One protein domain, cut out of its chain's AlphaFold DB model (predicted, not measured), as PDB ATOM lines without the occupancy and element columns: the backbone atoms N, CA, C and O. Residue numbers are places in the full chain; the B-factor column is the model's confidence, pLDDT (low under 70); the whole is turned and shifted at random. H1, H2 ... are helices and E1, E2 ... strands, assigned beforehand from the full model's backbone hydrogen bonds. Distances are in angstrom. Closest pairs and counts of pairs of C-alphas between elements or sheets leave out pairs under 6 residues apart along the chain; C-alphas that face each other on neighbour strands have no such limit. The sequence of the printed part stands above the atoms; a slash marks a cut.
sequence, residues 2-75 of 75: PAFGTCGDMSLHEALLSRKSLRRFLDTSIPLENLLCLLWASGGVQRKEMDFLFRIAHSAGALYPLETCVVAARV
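What this domain is: This is residues 2 to 75 of the 75 residues of an uncharacterized protein of Deltaproteobacteria bacterium ADurb.BinA179 (UniProt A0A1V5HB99). With little regular structure, the domain is a small hairpin of E1 and E2 following helix H2 along the long axis, while a loop with short helix H1 sticks out at residues 9 to 26 and the unnamed tail 56 to 75 folds back past H2. The 74 printed residues hold H1, H2, E1, E2 in that order, 28 residues in named elements, of mixed class; the sheet E1 - E2 is antiparallel. It is loose, with a radius of gyration of the C-alphas of 14.8 A, spanning 43 by 31 by 25 A.

Where its parts are: E1 is residues 45 to 49, 10.9 A long; E2 is residues 52 to 55, 9.7 A, ending at C-alpha 55 (-6.345, -25.838, -11.402). H2 is residues 32 to 43, 16.9 A. H1 is residues 12 to 18, 10.0 A, beginning at C-alpha 12 (2.076, -38.337, -21.813).

How they stand to each other: The hairpin E1 and E2 is antiparallel at 156 degrees, with N 46 and O 54 within hydrogen-bond range at 2.8 A. The closest C-alphas of H2 and E2, Gly 43 and Arg 55, are 5.6 A apart. H1 is apart from H2, E1 and E2. In H1 and H2 every O i to N i+4 pair is within hydrogen-bond range.

The domain as a whole: The farthest C-alphas, Asp 27 and Met 50, are 43.8 A apart. The printed part has no cut; the link H1 to H2 is long. Residues 2 to 7 and 75 have pLDDT under 70.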
ATOM      1  N   PRO A   2     -16.045 -27.513 -22.181       46.91
ATOM      2  CA  PRO A   2     -15.926 -28.687 -23.043       46.91
ATOM      3  C   PRO A   2     -15.750 -29.916 -22.145       46.91
ATOM      4  O   PRO A   2     -15.027 -29.861 -21.150       46.91
ATOM      5  N   ALA A   3     -16.505 -30.977 -22.425       49.69
ATOM      6  CA  ALA A   3     -16.382 -32.225 -21.686       49.69
ATOM      7  C   ALA A   3     -14.925 -32.711 -21.774       49.69
ATOM      8  O   ALA A   3     -14.270 -32.483 -22.791       49.69
ATOM      9  N   PHE A   4     -14.437 -33.357 -20.712       50.50
ATOM     10  CA  PHE A   4     -13.058 -33.819 -20.469       50.50
ATOM     11  C   PHE A   4     -12.476 -34.815 -21.517       50.50
ATOM     12  O   PHE A   4     -11.619 -35.622 -21.182       50.50
ATOM     13  N   GLY A   5     -12.909 -34.786 -22.782       52.62
ATOM     14  CA  GLY A   5     -12.569 -35.765 -23.817       52.62
ATOM     15  C   GLY A   5     -12.221 -35.197 -25.195       52.62
ATOM     16  O   GLY A   5     -12.326 -35.929 -26.165       52.62
ATOM     17  N   THR A   6     -11.845 -33.919 -25.324       58.28
ATOM     18  CA  THR A   6     -11.442 -33.341 -26.635       58.28
ATOM     19  C   THR A   6      -9.996 -32.841 -26.682       58.28
ATOM     20  O   THR A   6      -9.557 -32.295 -27.692       58.28
ATOM     21  N   CYS A   7      -9.211 -33.044 -25.620       67.69
ATOM     22  CA  CYS A   7      -7.837 -32.549 -25.536       67.69
ATOM     23  C   CYS A   7      -6.805 -33.597 -25.999       67.69
ATOM     24  O   CYS A   7      -5.871 -33.897 -25.264       67.69
ATOM     25  N   GLY A   8      -6.972 -34.123 -27.217       72.25
ATOM     26  CA  GLY A   8      -6.030 -35.027 -27.892       72.25
ATOM     27  C   GLY A   8      -5.866 -36.427 -27.274       72.25
ATOM     28  O   GLY A   8      -6.021 -36.621 -26.074       72.25
ATOM     29  N   ASP A   9      -5.484 -37.398 -28.108       85.88
ATOM     30  CA  ASP A   9      -5.329 -38.814 -27.714       85.88
ATOM     31  C   ASP A   9      -3.861 -39.229 -27.486       85.88
ATOM     32  O   ASP A   9      -3.547 -40.406 -27.314       85.88
ATOM     33  N   MET A  10      -2.935 -38.264 -27.515       90.06
ATOM     34  CA  MET A  10      -1.501 -38.519 -27.358       90.06
ATOM     35  C   MET A  10      -1.175 -38.914 -25.915       90.06
ATOM     36  O   MET A  10      -1.580 -38.241 -24.964       90.06
ATOM     37  N   SER A  11      -0.376 -39.966 -25.736       93.25
ATOM     38  CA  SER A  11       0.087 -40.348 -24.404       93.25
ATOM     39  C   SER A  11       1.054 -39.308 -23.825       93.25
ATOM     40  O   SER A  11       1.791 -38.628 -24.544       93.25
ATOM     41  N   LEU A  12       1.128 -39.228 -22.492       92.00
ATOM     42  CA  LEU A  12       2.076 -38.337 -21.813       92.00
ATOM     43  C   LEU A  12       3.530 -38.594 -22.252       92.00
ATOM     44  O   LEU A  12       4.305 -37.657 -22.431       92.00
ATOM     45  N   HIS A  13       3.896 -39.862 -22.445       97.00
ATOM     46  CA  HIS A  13       5.240 -40.252 -22.861       97.00
ATOM     47  C   HIS A  13       5.575 -39.742 -24.272       97.00
ATOM     48  O   HIS A  13       6.635 -39.149 -24.481       97.00
ATOM     49  N   GLU A  14       4.657 -39.896 -25.230       96.06
ATOM     50  CA  GLU A  14       4.820 -39.369 -26.591       96.06
ATOM     51  C   GLU A  14       4.902 -37.839 -26.606       96.06
ATOM     52  O   GLU A  14       5.729 -37.271 -27.326       96.06
ATOM     53  N   ALA A  15       4.097 -37.163 -25.781       93.94
ATOM     54  CA  ALA A  15       4.117 -35.708 -25.666       93.94
ATOM     55  C   ALA A  15       5.480 -35.197 -25.173       93.94
ATOM     56  O   ALA A  15       6.034 -34.255 -25.740       93.94
ATOM     57  N   LEU A  16       6.061 -35.850 -24.161       95.75
ATOM     58  CA  LEU A  16       7.377 -35.485 -23.628       95.75
ATOM     59  C   LEU A  16       8.501 -35.710 -24.647       95.75
ATOM     60  O   LEU A  16       9.369 -34.847 -24.791       95.75
ATOM     61  N   LEU A  17       8.469 -36.825 -25.383       97.56
ATOM     62  CA  LEU A  17       9.477 -37.140 -26.403       97.56
ATOM     63  C   LEU A  17       9.383 -36.236 -27.640       97.56
ATOM     64  O   LEU A  17      10.404 -35.878 -28.233       97.56
ATOM     65  N   SER A  18       8.172 -35.860 -28.046       96.19
ATOM     66  CA  SER A  18       7.935 -35.055 -29.250       96.19
ATOM     67  C   SER A  18       8.024 -33.541 -29.017       96.19
ATOM     68  O   SER A  18       8.105 -32.783 -29.989       96.19
ATOM     69  N   ARG A  19       8.057 -33.081 -27.756       96.81
ATOM     70  CA  ARG A  19       8.045 -31.657 -27.387       96.81
ATOM     71  C   ARG A  19       9.213 -30.888 -28.009       96.81
ATOM     72  O   ARG A  19      10.378 -31.060 -27.650       96.81
ATOM     73  N   LYS A  20       8.879 -29.934 -28.880       96.94
ATOM     74  CA  LYS A  20       9.827 -29.026 -29.541       96.94
ATOM     75  C   LYS A  20       9.282 -27.599 -29.556       96.94
ATOM     76  O   LYS A  20       8.076 -27.385 -29.561       96.94
ATOM     77  N   SER A  21      10.177 -26.616 -29.588       97.31
ATOM     78  CA  SER A  21       9.803 -25.209 -29.768       97.31
ATOM     79  C   SER A  21       9.700 -24.884 -31.259       97.31
ATOM     80  O   SER A  21      10.720 -24.726 -31.932       97.31
ATOM     81  N   LEU A  22       8.475 -24.785 -31.775       96.00
ATOM     82  CA  LEU A  22       8.197 -24.373 -33.152       96.00
ATOM     83  C   LEU A  22       8.035 -22.847 -33.228       96.00
ATOM     84  O   LEU A  22       7.477 -22.233 -32.324       96.00
ATOM     85  N   ARG A  23       8.556 -22.230 -34.297       96.56
ATOM     86  CA  ARG A  23       8.521 -20.763 -34.517       96.56
ATOM     87  C   ARG A  23       7.964 -20.359 -35.886       96.56
ATOM     88  O   ARG A  23       8.003 -19.191 -36.248       96.56
ATOM     89  N   ARG A  24       7.500 -21.335 -36.664       96.12
ATOM     90  CA  ARG A  24       6.825 -21.137 -37.949       96.12
ATOM     91  C   ARG A  24       5.428 -21.722 -37.801       96.12
ATOM     92  O   ARG A  24       5.312 -22.884 -37.418       96.12
ATOM     93  N   PHE A  25       4.413 -20.911 -38.062       93.00
ATOM     94  CA  PHE A  25       3.005 -21.264 -37.899       93.00
ATOM     95  C   PHE A  25       2.295 -21.154 -39.245       93.00
ATOM     96  O   PHE A  25       2.769 -20.451 -40.137       93.00
ATOM     97  N   LEU A  26       1.182 -21.868 -39.392       93.75
ATOM     98  CA  LEU A  26       0.320 -21.729 -40.559       93.75
ATOM     99  C   LEU A  26      -0.386 -20.371 -40.529       93.75
ATOM    100  O   LEU A  26      -0.647 -19.822 -39.459       93.75
ATOM    101  N   ASP A  27      -0.738 -19.857 -41.704       92.38
ATOM    102  CA  ASP A  27      -1.495 -18.607 -41.823       92.38
ATOM    103  C   ASP A  27      -2.985 -18.747 -41.461       92.38
ATOM    104  O   ASP A  27      -3.706 -17.748 -41.408       92.38
ATOM    105  N   THR A  28      -3.437 -19.972 -41.188       93.31
ATOM    106  CA  THR A  28      -4.808 -20.322 -40.805       93.31
ATOM    107  C   THR A  28      -5.064 -20.101 -39.314       93.31
ATOM    108  O   THR A  28      -4.213 -20.426 -38.484       93.31
ATOM    109  N   SER A  29      -6.262 -19.614 -38.972       93.00
ATOM    110  CA  SER A  29      -6.728 -19.499 -37.580       93.00
ATOM    111  C   SER A  29      -6.798 -20.874 -36.899       93.00
ATOM    112  O   SER A  29      -7.024 -21.894 -37.556       93.00
ATOM    113  N   ILE A  30      -6.591 -20.911 -35.580       91.56
ATOM    114  CA  ILE A  30      -6.744 -22.135 -34.787       91.56
ATOM    115  C   ILE A  30      -8.237 -22.381 -34.511       91.56
ATOM    116  O   ILE A  30      -8.939 -21.445 -34.126       91.56
ATOM    117  N   PRO A  31      -8.748 -23.618 -34.654       90.44
ATOM    118  CA  PRO A  31     -10.117 -23.934 -34.264       90.44
ATOM    119  C   PRO A  31     -10.386 -23.585 -32.796       90.44
ATOM    120  O   PRO A  31      -9.542 -23.830 -31.927       90.44
ATOM    121  N   LEU A  32     -11.576 -23.053 -32.506       89.19
ATOM    122  CA  LEU A  32     -11.955 -22.634 -31.152       89.19
ATOM    123  C   LEU A  32     -11.849 -23.782 -30.138       89.19
ATOM    124  O   LEU A  32     -11.378 -23.582 -29.025       89.19
ATOM    125  N   GLU A  33     -12.244 -24.990 -30.528       88.81
ATOM    126  CA  GLU A  33     -12.109 -26.204 -29.715       88.81
ATOM    127  C   GLU A  33     -10.657 -26.470 -29.291       88.81
ATOM    128  O   GLU A  33     -10.386 -26.678 -28.109       88.81
ATOM    129  N   ASN A  34      -9.704 -26.337 -30.217       89.56
ATOM    130  CA  ASN A  34      -8.283 -26.521 -29.934       89.56
ATOM    131  C   ASN A  34      -7.760 -25.420 -29.008       89.56
ATOM    132  O   ASN A  34      -6.988 -25.699 -28.092       89.56
ATOM    133  N   LEU A  35      -8.208 -24.174 -29.204       91.12
ATOM    134  CA  LEU A  35      -7.870 -23.070 -28.308       91.12
ATOM    135  C   LEU A  35      -8.394 -23.320 -26.886       91.12
ATOM    136  O   LEU A  35      -7.654 -23.145 -25.920       91.12
ATOM    137  N   LEU A  36      -9.644 -23.769 -26.746       90.19
ATOM    138  CA  LEU A  36     -10.237 -24.105 -25.451       90.19
ATOM    139  C   LEU A  36      -9.473 -25.238 -24.756       90.19
ATOM    140  O   LEU A  36      -9.208 -25.138 -23.558       90.19
ATOM    141  N   CYS A  37      -9.074 -26.271 -25.500       90.12
ATOM    142  CA  CYS A  37      -8.248 -27.366 -24.991       90.12
ATOM    143  C   CYS A  37      -6.889 -26.873 -24.480       90.12
ATOM    144  O   CYS A  37      -6.499 -27.214 -23.365       90.12
ATOM    145  N   LEU A  38      -6.196 -26.013 -25.236       90.75
ATOM    146  CA  LEU A  38      -4.914 -25.433 -24.816       90.75
ATOM    147  C   LEU A  38      -5.053 -24.570 -23.556       90.75
ATOM    148  O   LEU A  38      -4.248 -24.688 -22.630       90.75
ATOM    149  N   LEU A  39      -6.085 -23.724 -23.492       91.50
ATOM    150  CA  LEU A  39      -6.341 -22.882 -22.324       91.50
ATOM    151  C   LEU A  39      -6.655 -23.722 -21.093       91.50
ATOM    152  O   LEU A  39      -6.093 -23.473 -20.023       91.50
ATOM    153  N   TRP A  40      -7.485 -24.751 -21.249       89.69
ATOM    154  CA  TRP A  40      -7.771 -25.680 -20.170       89.69
ATOM    155  C   TRP A  40      -6.496 -26.398 -19.712       89.69
ATOM    156  O   TRP A  40      -6.174 -26.316 -18.531       89.69
ATOM    157  N   ALA A  41      -5.714 -26.981 -20.624       89.88
ATOM    158  CA  ALA A  41      -4.467 -27.683 -20.308       89.88
ATOM    159  C   ALA A  41      -3.417 -26.795 -19.610       89.88
ATOM    160  O   ALA A  41      -2.673 -27.274 -18.758       89.88
ATOM    161  N   SER A  42      -3.360 -25.499 -19.940       89.75
ATOM    162  CA  SER A  42      -2.374 -24.570 -19.364       89.75
ATOM    163  C   SER A  42      -2.629 -24.199 -17.896       89.75
ATOM    164  O   SER A  42      -1.688 -23.926 -17.154       89.75
ATOM    165  N   GLY A  43      -3.891 -24.171 -17.463       89.44
ATOM    166  CA  GLY A  43      -4.251 -23.660 -16.133       89.44
ATOM    167  C   GLY A  43      -5.752 -23.619 -15.847       89.44
ATOM    168  O   GLY A  43      -6.200 -22.902 -14.945       89.44
ATOM    169  N   GLY A  44      -6.543 -24.360 -16.619       89.69
ATOM    170  CA  GLY A  44      -7.975 -24.513 -16.421       89.69
ATOM    171  C   GLY A  44      -8.304 -25.157 -15.079       89.69
ATOM    172  O   GLY A  44      -7.463 -25.782 -14.430       89.69
ATOM    173  N   VAL A  45      -9.555 -24.994 -14.652       89.81
ATOM    174  CA  VAL A  45     -10.078 -25.655 -13.453       89.81
ATOM    175  C   VAL A  45     -10.276 -27.138 -13.766       89.81
ATOM    176  O   VAL A  45     -11.024 -27.494 -14.676       89.81
ATOM    177  N   GLN A  46      -9.596 -27.999 -13.015       87.94
ATOM    178  CA  GLN A  46      -9.747 -29.452 -13.091       87.94
ATOM    179  C   GLN A  46     -10.865 -29.933 -12.162       87.94
ATOM    180  O   GLN A  46     -11.608 -30.855 -12.492       87.94
ATOM    181  N   ARG A  47     -10.970 -29.328 -10.979       87.94
ATOM    182  CA  ARG A  47     -11.848 -29.790  -9.907       87.94
ATOM    183  C   ARG A  47     -12.338 -28.606  -9.092       87.94
ATOM    184  O   ARG A  47     -11.611 -27.639  -8.878       87.94
ATOM    185  N   LYS A  48     -13.573 -28.707  -8.618       90.06
ATOM    186  CA  LYS A  48     -14.152 -27.793  -7.638       90.06
ATOM    187  C   LYS A  48     -14.571 -28.616  -6.428       90.06
ATOM    188  O   LYS A  48     -15.353 -29.548  -6.593       90.06
ATOM    189  N   GLU A  49     -14.051 -28.290  -5.251       90.75
ATOM    190  CA  GLU A  49     -14.483 -28.903  -3.988       90.75
ATOM    191  C   GLU A  49     -14.781 -27.818  -2.969       90.75
ATOM    192  O   GLU A  49     -14.006 -26.873  -2.812       90.75
ATOM    193  N   MET A  50     -15.929 -27.961  -2.304       88.06
ATOM    194  CA  MET A  50     -16.540 -26.894  -1.515       88.06
ATOM    195  C   MET A  50     -16.532 -25.575  -2.318       88.06
ATOM    196  O   MET A  50     -17.149 -25.506  -3.386       88.06
ATOM    197  N   ASP A  51     -15.773 -24.579  -1.856       87.88
ATOM    198  CA  ASP A  51     -15.635 -23.256  -2.476       87.88
ATOM    199  C   ASP A  51     -14.264 -23.025  -3.134       87.88
ATOM    200  O   ASP A  51     -13.973 -21.930  -3.616       87.88
ATOM    201  N   PHE A  52     -13.420 -24.058  -3.204       85.69
ATOM    202  CA  PHE A  52     -12.089 -23.978  -3.797       85.69
ATOM    203  C   PHE A  52     -12.079 -24.482  -5.242       85.69
ATOM    204  O   PHE A  52     -12.662 -25.515  -5.585       85.69
ATOM    205  N   LEU A  53     -11.376 -23.741  -6.100       89.31
ATOM    206  CA  LEU A  53     -11.101 -24.119  -7.483       89.31
ATOM    207  C   LEU A  53      -9.680 -24.670  -7.579       89.31
ATOM    208  O   LEU A  53      -8.713 -23.946  -7.360       89.31
ATOM    209  N   PHE A  54      -9.562 -25.935  -7.965       89.62
ATOM    210  CA  PHE A  54      -8.288 -26.595  -8.205       89.62
ATOM    211  C   PHE A  54      -7.972 -26.556  -9.693       89.62
ATOM    212  O   PHE A  54      -8.744 -27.041 -10.527       89.62
ATOM    213  N   ARG A  55      -6.832 -25.956 -10.026       90.44
ATOM    214  CA  ARG A  55      -6.345 -25.838 -11.402       90.44
ATOM    215  C   ARG A  55      -5.393 -26.971 -11.758       90.44
ATOM    216  O   ARG A  55      -4.771 -27.554 -10.878       90.44
ATOM    217  N   ILE A  56      -5.249 -27.225 -13.058       88.81
ATOM    218  CA  ILE A  56      -4.258 -28.174 -13.588       88.81
ATOM    219  C   ILE A  56      -2.833 -27.768 -13.185       88.81
ATOM    220  O   ILE A  56      -2.011 -28.619 -12.862       88.81
ATOM    221  N   ALA A  57      -2.542 -26.464 -13.173       89.00
ATOM    222  CA  ALA A  57      -1.257 -25.945 -12.728       89.00
ATOM    223  C   ALA A  57      -1.188 -25.857 -11.194       89.00
ATOM    224  O   ALA A  57      -2.093 -25.330 -10.545       89.00
ATOM    225  N   HIS A  58      -0.075 -26.309 -10.616       87.88
ATOM    226  CA  HIS A  58       0.213 -26.131  -9.194       87.88
ATOM    227  C   HIS A  58       0.604 -24.678  -8.889       87.88
ATOM    228  O   HIS A  58       1.274 -24.018  -9.682       87.88
ATOM    229  N   SER A  59       0.216 -24.178  -7.714       89.38
ATOM    230  CA  SER A  59       0.563 -22.833  -7.249       89.38
ATOM    231  C   SER A  59       0.773 -22.829  -5.738       89.38
ATOM    232  O   SER A  59       0.034 -23.497  -5.008       89.38
ATOM    233  N   ALA A  60       1.781 -22.091  -5.265       90.94
ATOM    234  CA  ALA A  60       2.079 -21.974  -3.842       90.94
ATOM    235  C   ALA A  60       0.859 -21.424  -3.089       90.94
ATOM    236  O   ALA A  60       0.309 -20.387  -3.458       90.94
ATOM    237  N   GLY A  61       0.408 -22.157  -2.069       88.44
ATOM    238  CA  GLY A  61      -0.758 -21.783  -1.263       88.44
ATOM    239  C   GLY A  61      -2.086 -21.714  -2.028       88.44
ATOM    240  O   GLY A  61      -3.010 -21.087  -1.530       88.44
ATOM    241  N   ALA A  62      -2.182 -22.306  -3.228       86.94
ATOM    242  CA  ALA A  62      -3.354 -22.193  -4.105       86.94
ATOM    243  C   ALA A  62      -3.758 -20.732  -4.418       86.94
ATOM    244  O   ALA A  62      -4.930 -20.432  -4.628       86.94
ATOM    245  N   LEU A  63      -2.775 -19.822  -4.461       86.81
ATOM    246  CA  LEU A  63      -3.009 -18.390  -4.683       86.81
ATOM    247  C   LEU A  63      -3.286 -18.045  -6.151       86.81
ATOM    248  O   LEU A  63      -3.932 -17.042  -6.426       86.81
ATOM    249  N   TYR A  64      -2.785 -18.861  -7.085       86.50
ATOM    250  CA  TYR A  64      -2.971 -18.699  -8.531       86.50
ATOM    251  C   TYR A  64      -2.772 -17.254  -9.037       86.50
ATOM    252  O   TYR A  64      -3.644 -16.730  -9.726       86.50
ATOM    253  N   PRO A  65      -1.629 -16.600  -8.744       87.75
ATOM    254  CA  PRO A  65      -1.422 -15.185  -9.065       87.75
ATOM    255  C   PRO A  65      -1.210 -14.908 -10.564       87.75
ATOM    256  O   PRO A  65      -1.032 -13.759 -10.955       87.75
ATOM    257  N   LEU A  66      -1.151 -15.950 -11.398       87.69
ATOM    258  CA  LEU A  66      -0.896 -15.833 -12.828       87.69
ATOM    259  C   LEU A  66      -2.213 -15.763 -13.599       87.69
ATOM    260  O   LEU A  66      -3.055 -16.654 -13.477       87.69
ATOM    261  N   GLU A  67      -2.336 -14.749 -14.451       88.75
ATOM    262  CA  GLU A  67      -3.439 -14.599 -15.395       88.75
ATOM    263  C   GLU A  67      -2.965 -14.892 -16.822       88.75
ATOM    264  O   GLU A  67      -1.937 -14.383 -17.277       88.75
ATOM    265  N   THR A  68      -3.720 -15.724 -17.543       89.88
ATOM    266  CA  THR A  68      -3.432 -16.059 -18.942       89.88
ATOM    267  C   THR A  68      -4.229 -15.143 -19.862       89.88
ATOM    268  O   THR A  68      -5.438 -15.310 -20.014       89.88
ATOM    269  N   CYS A  69      -3.546 -14.210 -20.521       91.06
ATOM    270  CA  CYS A  69      -4.139 -13.339 -21.535       91.06
ATOM    271  C   CYS A  69      -3.909 -13.909 -22.939       91.06
ATOM    272  O   CYS A  69      -2.774 -14.180 -23.331       91.06
ATOM    273  N   VAL A  70      -4.984 -14.056 -23.717       91.94
ATOM    274  CA  VAL A  70      -4.909 -14.485 -25.121       91.94
ATOM    275  C   VAL A  70      -4.893 -13.259 -26.020       91.94
ATOM    276  O   VAL A  70      -5.838 -12.475 -26.024       91.94
ATOM    277  N   VAL A  71      -3.834 -13.119 -26.814       93.62
ATOM    278  CA  VAL A  71      -3.755 -12.109 -27.874       93.62
ATOM    279  C   VAL A  71      -4.097 -12.783 -29.200       93.62
ATOM    280  O   VAL A  71      -3.327 -13.599 -29.703       93.62
ATOM    281  N   ALA A  72      -5.260 -12.451 -29.759       91.06
ATOM    282  CA  ALA A  72      -5.722 -12.991 -31.032       91.06
ATOM    283  C   ALA A  72      -5.434 -11.997 -32.165       91.06
ATOM    284  O   ALA A  72      -6.034 -10.928 -32.232       91.06
ATOM    285  N   ALA A  73      -4.506 -12.352 -33.056       87.69
ATOM    286  CA  ALA A  73      -4.219 -11.573 -34.264       87.69
ATOM    287  C   ALA A  73      -5.074 -12.010 -35.466       87.69
ATOM    288  O   ALA A  73      -5.224 -11.263 -36.430       87.69
ATOM    289  N   ARG A  74      -5.594 -13.241 -35.427       80.69
ATOM    290  CA  ARG A  74      -6.428 -13.857 -36.460       80.69
ATOM    291  C   ARG A  74      -7.528 -14.622 -35.733       80.69
ATOM    292  O   ARG A  74      -7.204 -15.392 -34.828       80.69
ATOM    293  N   VAL A  75      -8.783 -14.350 -36.078       69.25
ATOM    294  CA  VAL A  75      -9.981 -14.953 -35.473       69.25
ATOM    295  C   VAL A  75     -10.768 -15.639 -36.566       69.25
ATOM    296  O   VAL A  75     -11.084 -14.947 -37.557       69.25
TER     297      VAL A  75